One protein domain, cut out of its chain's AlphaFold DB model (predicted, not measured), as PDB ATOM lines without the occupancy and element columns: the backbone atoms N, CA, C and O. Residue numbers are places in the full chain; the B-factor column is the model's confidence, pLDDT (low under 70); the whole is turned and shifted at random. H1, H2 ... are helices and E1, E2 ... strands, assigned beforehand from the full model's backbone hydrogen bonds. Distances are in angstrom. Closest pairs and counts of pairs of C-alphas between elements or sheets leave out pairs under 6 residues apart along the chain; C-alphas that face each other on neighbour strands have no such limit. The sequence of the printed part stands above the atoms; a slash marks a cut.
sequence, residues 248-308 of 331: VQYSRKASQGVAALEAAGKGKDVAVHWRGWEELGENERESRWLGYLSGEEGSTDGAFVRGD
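This is residues 248 to 308 of the 331 residues of the protein "Glycosyltransferase involved in cell wall bisynthesis" of Raineyella antarctica (UniProt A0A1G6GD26). Look for two thinly joined parts along one long axis: at one end the long helix H1 with the shorter H2 packed across it, at the other the helix H3 with a small two-strand hairpin, E1 and E2, near its residues 288 to 292. H3 comes near H1 and H2 without clearly touching either. The printed part has 61 residues with three named helices and then two named strands, H1 H2 H3 E1 E2; the strands are antiparallel, and the class is mostly helix. The whole is elongated, spanning 35 by 22 by 18 A, and only just compact, close to loose, with a radius of gyration of the C-alphas of 12.2 A.

Start with H1, residues 248 to 263; with its residues 251 to 258 alone it touches H2, residues 272 to 279, about perpendicular at 73 degrees, and their closest C-alphas, of Ala 254 and Trp 274, are 4.7 A apart. Next find H3, residues 282 to 293, close to H2 but not clearly touching it, with the closest C-alphas, of Trp 277 and Arg 285, 6.9 A apart. In H1, H2 and H3 every O i to N i+4 pair is within hydrogen-bond range. Then come E1, residues 296 to 298, and E2, residues 304 to 306, an antiparallel hairpin; look for N 297 and O 305, 2.7 A apart and within hydrogen-bond range. The closest C-alphas of H3 and E1 are those of Tyr 292 and Gly 298, 7.5 A apart. Both strands are apart from H1 and H2.

Find C-alpha 248 at (22.107, -21.820, 6.577); from there H1 runs 22.6 A to C-alpha 263. H2 measures 10.6 A and H3 16.6 A, and E1 and E2 6.5 A each. E2 ends at C-alpha 306, (20.645, -44.199, 12.408).

The farthest C-alphas, of Ala 263 and Asp 308, are 36.4 A apart. The printed part has no cut and no long link. Residues 297 to 306 have pLDDT under 70.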
ATOM      1  N   VAL A 248      22.523 -23.227   6.474       93.31
ATOM      2  CA  VAL A 248      22.107 -21.820   6.577       93.31
ATOM      3  C   VAL A 248      20.609 -21.719   6.854       93.31
ATOM      4  O   VAL A 248      20.192 -21.023   7.780       93.31
ATOM      5  N   GLN A 249      19.794 -22.434   6.076       93.81
ATOM      6  CA  GLN A 249      18.343 -22.458   6.241       93.81
ATOM      7  C   GLN A 249      17.940 -23.062   7.591       93.81
ATOM      8  O   GLN A 249      17.139 -22.467   8.311       93.81
ATOM      9  N   TYR A 250      18.538 -24.194   7.956       90.00
ATOM     10  CA  TYR A 250      18.337 -24.878   9.229       90.00
ATOM     11  C   TYR A 250      18.604 -23.951  10.425       90.00
ATOM     12  O   TYR A 250      17.738 -23.767  11.284       90.00
ATOM     13  N   SER A 251      19.768 -23.291  10.429       91.00
ATOM     14  CA  SER A 251      20.167 -22.348  11.479       91.00
ATOM     15  C   SER A 251      19.215 -21.158  11.560       91.00
ATOM     16  O   SER A 251      18.745 -20.802  12.638       91.00
ATOM     17  N   ARG A 252      18.866 -20.573  10.407       92.62
ATOM     18  CA  ARG A 252      17.925 -19.452  10.327       92.62
ATOM     19  C   ARG A 252      16.551 -19.826  10.888       92.62
ATOM     20  O   ARG A 252      15.976 -19.036  11.638       92.62
ATOM     21  N   LYS A 253      16.029 -21.007  10.537       89.50
ATOM     22  CA  LYS A 253      14.714 -21.496  10.987       89.50
ATOM     23  C   LYS A 253      14.678 -21.657  12.510       89.50
ATOM     24  O   LYS A 253      13.701 -21.238  13.127       89.50
ATOM     25  N   ALA A 254      15.755 -22.168  13.114       88.50
ATOM     26  CA  ALA A 254      15.892 -22.269  14.568       88.50
ATOM     27  C   ALA A 254      15.827 -20.891  15.250       88.50
ATOM     28  O   ALA A 254      14.900 -20.629  16.022       88.50
ATOM     29  N   SER A 255      16.739 -19.979  14.900       90.88
ATOM     30  CA  SER A 255      16.846 -18.675  15.563       90.88
ATOM     31  C   SER A 255      15.591 -17.817  15.370       90.88
ATOM     32  O   SER A 255      15.067 -17.226  16.317       90.88
ATOM     33  N   GLN A 256      15.036 -17.782  14.152       91.69
ATOM     34  CA  GLN A 256      13.814 -17.021  13.868       91.69
ATOM     35  C   GLN A 256      12.585 -17.624  14.554       91.69
ATOM     36  O   GLN A 256      11.735 -16.881  15.055       91.69
ATOM     37  N   GLY A 257      12.497 -18.956  14.591       89.62
ATOM     38  CA  GLY A 257      11.434 -19.678  15.275       89.62
ATOM     39  C   GLY A 257      11.423 -19.384  16.773       89.62
ATOM     40  O   GLY A 257      10.384 -19.006  17.317       89.62
ATOM     41  N   VAL A 258      12.581 -19.477  17.434       90.19
ATOM     42  CA  VAL A 258      12.714 -19.187  18.870       90.19
ATOM     43  C   VAL A 258      12.368 -17.735  19.189       90.19
ATOM     44  O   VAL A 258      11.524 -17.503  20.058       90.19
ATOM     45  N   ALA A 259      12.895 -16.770  18.432       91.50
ATOM     46  CA  ALA A 259      12.562 -15.357  18.620       91.50
ATOM     47  C   ALA A 259      11.047 -15.085  18.481       91.50
ATOM     48  O   ALA A 259      10.458 -14.328  19.258       91.50
ATOM     49  N   ALA A 260      10.375 -15.738  17.525       90.94
ATOM     50  CA  ALA A 260       8.929 -15.612  17.345       90.94
ATOM     51  C   ALA A 260       8.128 -16.238  18.504       90.94
ATOM     52  O   ALA A 260       7.087 -15.696  18.901       90.94
ATOM     53  N   LEU A 261       8.591 -17.366  19.057       89.88
ATOM     54  CA  LEU A 261       7.985 -18.016  20.226       89.88
ATOM     55  C   LEU A 261       8.110 -17.148  21.482       89.88
ATOM     56  O   LEU A 261       7.146 -17.035  22.243       89.88
ATOM     57  N   GLU A 262       9.268 -16.523  21.687       91.00
ATOM     58  CA  GLU A 262       9.521 -15.599  22.798       91.00
ATOM     59  C   GLU A 262       8.645 -14.351  22.703       91.00
ATOM     60  O   GLU A 262       7.949 -14.017  23.663       91.00
ATOM     61  N   ALA A 263       8.564 -13.734  21.521       90.06
ATOM     62  CA  ALA A 263       7.672 -12.602  21.269       90.06
ATOM     63  C   ALA A 263       6.187 -12.942  21.521       90.06
ATOM     64  O   ALA A 263       5.391 -12.073  21.882       90.06
ATOM     65  N   ALA A 264       5.800 -14.209  21.351       87.62
ATOM     66  CA  ALA A 264       4.456 -14.702  21.642       87.62
ATOM     67  C   ALA A 264       4.240 -15.130  23.107       87.62
ATOM     68  O   ALA A 264       3.106 -15.466  23.468       87.62
ATOM     69  N   GLY A 265       5.291 -15.151  23.934       87.56
ATOM     70  CA  GLY A 265       5.250 -15.667  25.305       87.56
ATOM     71  C   GLY A 265       4.871 -17.149  25.372       87.56
ATOM     72  O   GLY A 265       4.115 -17.553  26.259       87.56
ATOM     73  N   LYS A 266       5.305 -17.955  24.393       85.94
ATOM     74  CA  LYS A 266       4.985 -19.388  24.323       85.94
ATOM     75  C   LYS A 266       5.767 -20.184  25.365       85.94
ATOM     76  O   LYS A 266       6.929 -19.893  25.644       85.94
ATOM     77  N   GLY A 267       5.118 -21.217  25.903       80.56
ATOM     78  CA  GLY A 267       5.741 -22.176  26.813       80.56
ATOM     79  C   GLY A 267       6.921 -22.913  26.172       80.56
ATOM     80  O   GLY A 267       7.114 -22.894  24.952       80.56
ATOM     81  N   LYS A 268       7.734 -23.557  27.014       79.81
ATOM     82  CA  LYS A 268       8.914 -24.324  26.579       79.81
ATOM     83  C   LYS A 268       8.553 -25.640  25.877       79.81
ATOM     84  O   LYS A 268       9.384 -26.197  25.178       79.81
ATOM     85  N   ASP A 269       7.318 -26.101  26.044       78.31
ATOM     86  CA  ASP A 269       6.732 -27.303  25.447       78.31
ATOM     87  C   ASP A 269       6.316 -27.124  23.975       78.31
ATOM     88  O   ASP A 269       6.024 -28.099  23.284       78.31
ATOM     89  N   VAL A 270       6.299 -25.889  23.470       78.00
ATOM     90  CA  VAL A 270       5.948 -25.584  22.078       78.00
ATOM     91  C   VAL A 270       7.206 -25.537  21.215       78.00
ATOM     92  O   VAL A 270       8.160 -24.840  21.562       78.00
ATOM     93  N   ALA A 271       7.164 -26.227  20.067       79.31
ATOM     94  CA  ALA A 271       8.240 -26.263  19.070       79.31
ATOM     95  C   ALA A 271       9.613 -26.610  19.682       79.31
ATOM     96  O   ALA A 271      10.621 -25.957  19.419       79.31
ATOM     97  N   VAL A 272       9.634 -27.666  20.504       79.75
ATOM     98  CA  VAL A 272      10.816 -28.149  21.244       79.75
ATOM     99  C   VAL A 272      12.035 -28.338  20.336       79.75
ATOM    100  O   VAL A 272      13.146 -28.009  20.732       79.75
ATOM    101  N   HIS A 273      11.831 -28.792  19.098       78.50
ATOM    102  CA  HIS A 273      12.910 -28.992  18.132       78.50
ATOM    103  C   HIS A 273      13.623 -27.684  17.744       78.50
ATOM    104  O   HIS A 273      14.847 -27.664  17.728       78.50
ATOM    105  N   TRP A 274      12.904 -26.572  17.518       81.88
ATOM    106  CA  TRP A 274      13.541 -25.272  17.238       81.88
ATOM    107  C   TRP A 274      14.346 -24.761  18.426       81.88
ATOM    108  O   TRP A 274      15.423 -24.207  18.240       81.88
ATOM    109  N   ARG A 275      13.839 -24.975  19.646       82.81
ATOM    110  CA  ARG A 275      14.554 -24.604  20.873       82.81
ATOM    111  C   ARG A 275      15.839 -25.405  21.023       82.81
ATOM    112  O   ARG A 275      16.888 -24.808  21.207       82.81
ATOM    113  N   GLY A 276      15.756 -26.722  20.844       82.44
ATOM    114  CA  GLY A 276      16.927 -27.592  20.881       82.44
ATOM    115  C   GLY A 276      17.970 -27.225  19.825       82.44
ATOM    116  O   GLY A 276      19.154 -27.281  20.113       82.44
ATOM    117  N   TRP A 277      17.562 -26.807  18.623       84.25
ATOM    118  CA  TRP A 277      18.501 -26.356  17.587       84.25
ATOM    119  C   TRP A 277      19.167 -25.015  17.907       84.25
ATOM    120  O   TRP A 277      20.335 -24.817  17.571       84.25
ATOM    121  N   GLU A 278      18.432 -24.095  18.533       86.81
ATOM    122  CA  GLU A 278      18.961 -22.777  18.886       86.81
ATOM    123  C   GLU A 278      19.885 -22.817  20.107       86.81
ATOM    124  O   GLU A 278      20.816 -22.023  20.182       86.81
ATOM    125  N   GLU A 279      19.668 -23.760  21.029       87.38
ATOM    126  CA  GLU A 279      20.549 -23.994  22.179       87.38
ATOM    127  C   GLU A 279      21.952 -24.473  21.769       87.38
ATOM    128  O   GLU A 279      22.906 -24.238  22.510       87.38
ATOM    129  N   LEU A 280      22.091 -25.104  20.596       85.44
ATOM    130  CA  LEU A 280      23.385 -25.537  20.066       85.44
ATOM    131  C   LEU A 280      24.233 -24.337  19.641       85.44
ATOM    132  O   LEU A 280      23.776 -23.485  18.866       85.44
ATOM    133  N   GLY A 281      25.499 -24.332  20.067       86.12
ATOM    134  CA  GLY A 281      26.509 -23.430  19.520       86.12
ATOM    135  C   GLY A 281      26.765 -23.700  18.033       86.12
ATOM    136  O   GLY A 281      26.394 -24.744  17.503       86.12
ATOM    137  N   GLU A 282      27.434 -22.775  17.341       85.69
ATOM    138  CA  GLU A 282      27.658 -22.853  15.887       85.69
ATOM    139  C   GLU A 282      28.306 -24.180  15.445       85.69
ATOM    140  O   GLU A 282      27.755 -24.883  14.599       85.69
ATOM    141  N   ASN A 283      29.400 -24.585  16.097       87.75
ATOM    142  CA  ASN A 283      30.101 -25.839  15.788       87.75
ATOM    143  C   ASN A 283      29.255 -27.087  16.099       87.75
ATOM    144  O   ASN A 283      29.319 -28.092  15.388       87.75
ATOM    145  N   GLU A 284      28.461 -27.049  17.172       89.06
ATOM    146  CA  GLU A 284      27.583 -28.163  17.558       89.06
ATOM    147  C   GLU A 284      26.424 -28.300  16.572       89.06
ATOM    148  O   GLU A 284      26.027 -29.407  16.213       89.06
ATOM    149  N   ARG A 285      25.913 -27.168  16.090       88.44
ATOM    150  CA  ARG A 285      24.868 -27.088  15.080       88.44
ATOM    151  C   ARG A 285      25.353 -27.601  13.728       88.44
ATOM    152  O   ARG A 285      24.635 -28.363  13.086       88.44
ATOM    153  N   GLU A 286      26.567 -27.240  13.321       90.19
ATOM    154  CA  GLU A 286      27.214 -27.794  12.130       90.19
ATOM    155  C   GLU A 286      27.430 -29.307  12.267       90.19
ATOM    156  O   GLU A 286      27.045 -30.069  11.384       90.19
ATOM    157  N   SER A 287      27.943 -29.765  13.411       89.38
ATOM    158  CA  SER A 287      28.117 -31.198  13.688       89.38
ATOM    159  C   SER A 287      26.783 -31.953  13.637       89.38
ATOM    160  O   SER A 287      26.690 -33.031  13.056       89.38
ATOM    161  N   ARG A 288      25.716 -31.360  14.188       88.19
ATOM    162  CA  ARG A 288      24.353 -31.901  14.133       88.19
ATOM    163  C   ARG A 288      23.812 -31.955  12.708       88.19
ATOM    164  O   ARG A 288      23.184 -32.946  12.344       88.19
ATOM    165  N   TRP A 289      24.067 -30.922  11.911       90.56
ATOM    166  CA  TRP A 289      23.715 -30.892  10.494       90.56
ATOM    167  C   TRP A 289      24.425 -32.001   9.713       90.56
ATOM    168  O   TRP A 289      23.764 -32.737   8.988       90.56
ATOM    169  N   LEU A 290      25.733 -32.185   9.912       90.75
ATOM    170  CA  LEU A 290      26.493 -33.271   9.284       90.75
ATOM    171  C   LEU A 290      25.964 -34.655   9.683       90.75
ATOM    172  O   LEU A 290      25.869 -35.528   8.822       90.75
ATOM    173  N   GLY A 291      25.540 -34.832  10.940       89.00
ATOM    174  CA  GLY A 291      24.834 -36.037  11.386       89.00
ATOM    175  C   GLY A 291      23.523 -36.264  10.624       89.00
ATOM    176  O   GLY A 291      23.263 -37.354  10.115       89.00
ATOM    177  N   TYR A 292      22.712 -35.215  10.436       88.38
ATOM    178  CA  TYR A 292      21.524 -35.327   9.585       88.38
ATOM    179  C   TYR A 292      21.878 -35.727   8.151       88.38
ATOM    180  O   TYR A 292      21.142 -36.510   7.565       88.38
ATOM    181  N   LEU A 293      22.992 -35.263   7.583       90.25
ATOM    182  CA  LEU A 293      23.400 -35.688   6.241       90.25
ATOM    183  C   LEU A 293      23.842 -37.150   6.199       90.25
ATOM    184  O   LEU A 293      23.492 -37.859   5.260       90.25
ATOM    185  N   SER A 294      24.557 -37.634   7.214       87.69
ATOM    186  CA  SER A 294      25.082 -39.006   7.264       87.69
ATOM    187  C   SER A 294      24.026 -40.081   7.565       87.69
ATOM    188  O   SER A 294      24.359 -41.265   7.667       87.69
ATOM    189  N   GLY A 295      22.750 -39.700   7.669       82.75
ATOM    190  CA  GLY A 295      21.657 -40.626   7.950       82.75
ATOM    191  C   GLY A 295      21.324 -40.746   9.433       82.75
ATOM    192  O   GLY A 295      20.602 -41.662   9.814       82.75
ATOM    193  N   GLU A 296      21.835 -39.863  10.286       80.56
ATOM    194  CA  GLU A 296      21.499 -39.866  11.702       80.56
ATOM    195  C   GLU A 296      20.188 -39.109  11.964       80.56
ATOM    196  O   GLU A 296      19.880 -38.074  11.362       80.56
ATOM    197  N   GLU A 297      19.391 -39.641  12.882       67.81
ATOM    198  CA  GLU A 297      18.241 -38.998  13.490       67.81
ATOM    199  C   GLU A 297      18.649 -38.390  14.821       67.81
ATOM    200  O   GLU A 297      19.400 -38.957  15.624       67.81
ATOM    201  N   GLY A 298      18.121 -37.201  15.068       55.50
ATOM    202  CA  GLY A 298      18.383 -36.515  16.306       55.50
ATOM    203  C   GLY A 298      17.490 -37.007  17.436       55.50
ATOM    204  O   GLY A 298      16.301 -36.707  17.413       55.50
ATOM    205  N   SER A 299      18.048 -37.651  18.467       45.34
ATOM    206  CA  SER A 299      17.352 -37.741  19.758       45.34
ATOM    207  C   SER A 299      17.511 -36.438  20.551       45.34
ATOM    208  O   SER A 299      18.491 -35.701  20.372       45.34
ATOM    209  N   THR A 300      16.540 -36.154  21.422       37.50
ATOM    210  CA  THR A 300      16.604 -35.096  22.447       37.50
ATOM    211  C   THR A 300      17.696 -35.337  23.490       37.50
ATOM    212  O   THR A 300      18.057 -34.408  24.203       37.50
ATOM    213  N   ASP A 301      18.256 -36.547  23.541       32.38
ATOM    214  CA  ASP A 301      19.162 -37.001  24.599       32.38
ATOM    215  C   ASP A 301      20.626 -37.052  24.117       32.38
ATOM    216  O   ASP A 301      21.492 -37.639  24.762       32.38
ATOM    217  N   GLY A 302      20.921 -36.461  22.953       38.47
ATOM    218  CA  GLY A 302      22.274 -36.359  22.393       38.47
ATOM    219  C   GLY A 302      22.797 -37.625  21.703       38.47
ATOM    220  O   GLY A 302      23.799 -37.551  20.998       38.47
ATOM    221  N   ALA A 303      22.116 -38.768  21.821       40.44
ATOM    222  CA  ALA A 303      22.452 -39.974  21.065       40.44
ATOM    223  C   ALA A 303      21.868 -39.906  19.644       40.44
ATOM    224  O   ALA A 303      20.664 -39.709  19.463       40.44
ATOM    225  N   PHE A 304      22.708 -40.071  18.630       53.12
ATOM    226  CA  PHE A 304      22.263 -40.233  17.252       53.12
ATOM    227  C   PHE A 304      21.796 -41.674  17.028       53.12
ATOM    228  O   PHE A 304      22.520 -42.623  17.327       53.12
ATOM    229  N   VAL A 305      20.576 -41.846  16.519       60.94
ATOM    230  CA  VAL A 305      20.084 -43.148  16.045       60.94
ATOM    231  C   VAL A 305      20.152 -43.115  14.529       60.94
ATOM    232  O   VAL A 305      19.763 -42.121  13.933       60.94
ATOM    233  N   ARG A 306      20.659 -44.160  13.875       69.94
ATOM    234  CA  ARG A 306      20.645 -44.199  12.408       69.94
ATOM    235  C   ARG A 306      19.195 -44.259  11.925       69.94
ATOM    236  O   ARG A 306      18.493 -45.216  12.243       69.94
ATOM    237  N   GLY A 307      18.777 -43.241  11.184       75.25
ATOM    238  CA  GLY A 307      17.462 -43.180  10.572       75.25
ATOM    239  C   GLY A 307      17.335 -44.163   9.421       75.25
ATOM    240  O   GLY A 307      18.293 -44.423   8.686       75.25
ATOM    241  N   ASP A 308      16.138 -44.713   9.263       88.38
ATOM    242  CA  ASP A 308      15.809 -45.583   8.140       88.38
ATOM    243  C   ASP A 308      15.403 -44.724   6.937       88.38
ATOM    244  O   ASP A 308      14.293 -44.188   6.884       88.38
TER     245      ASP A 308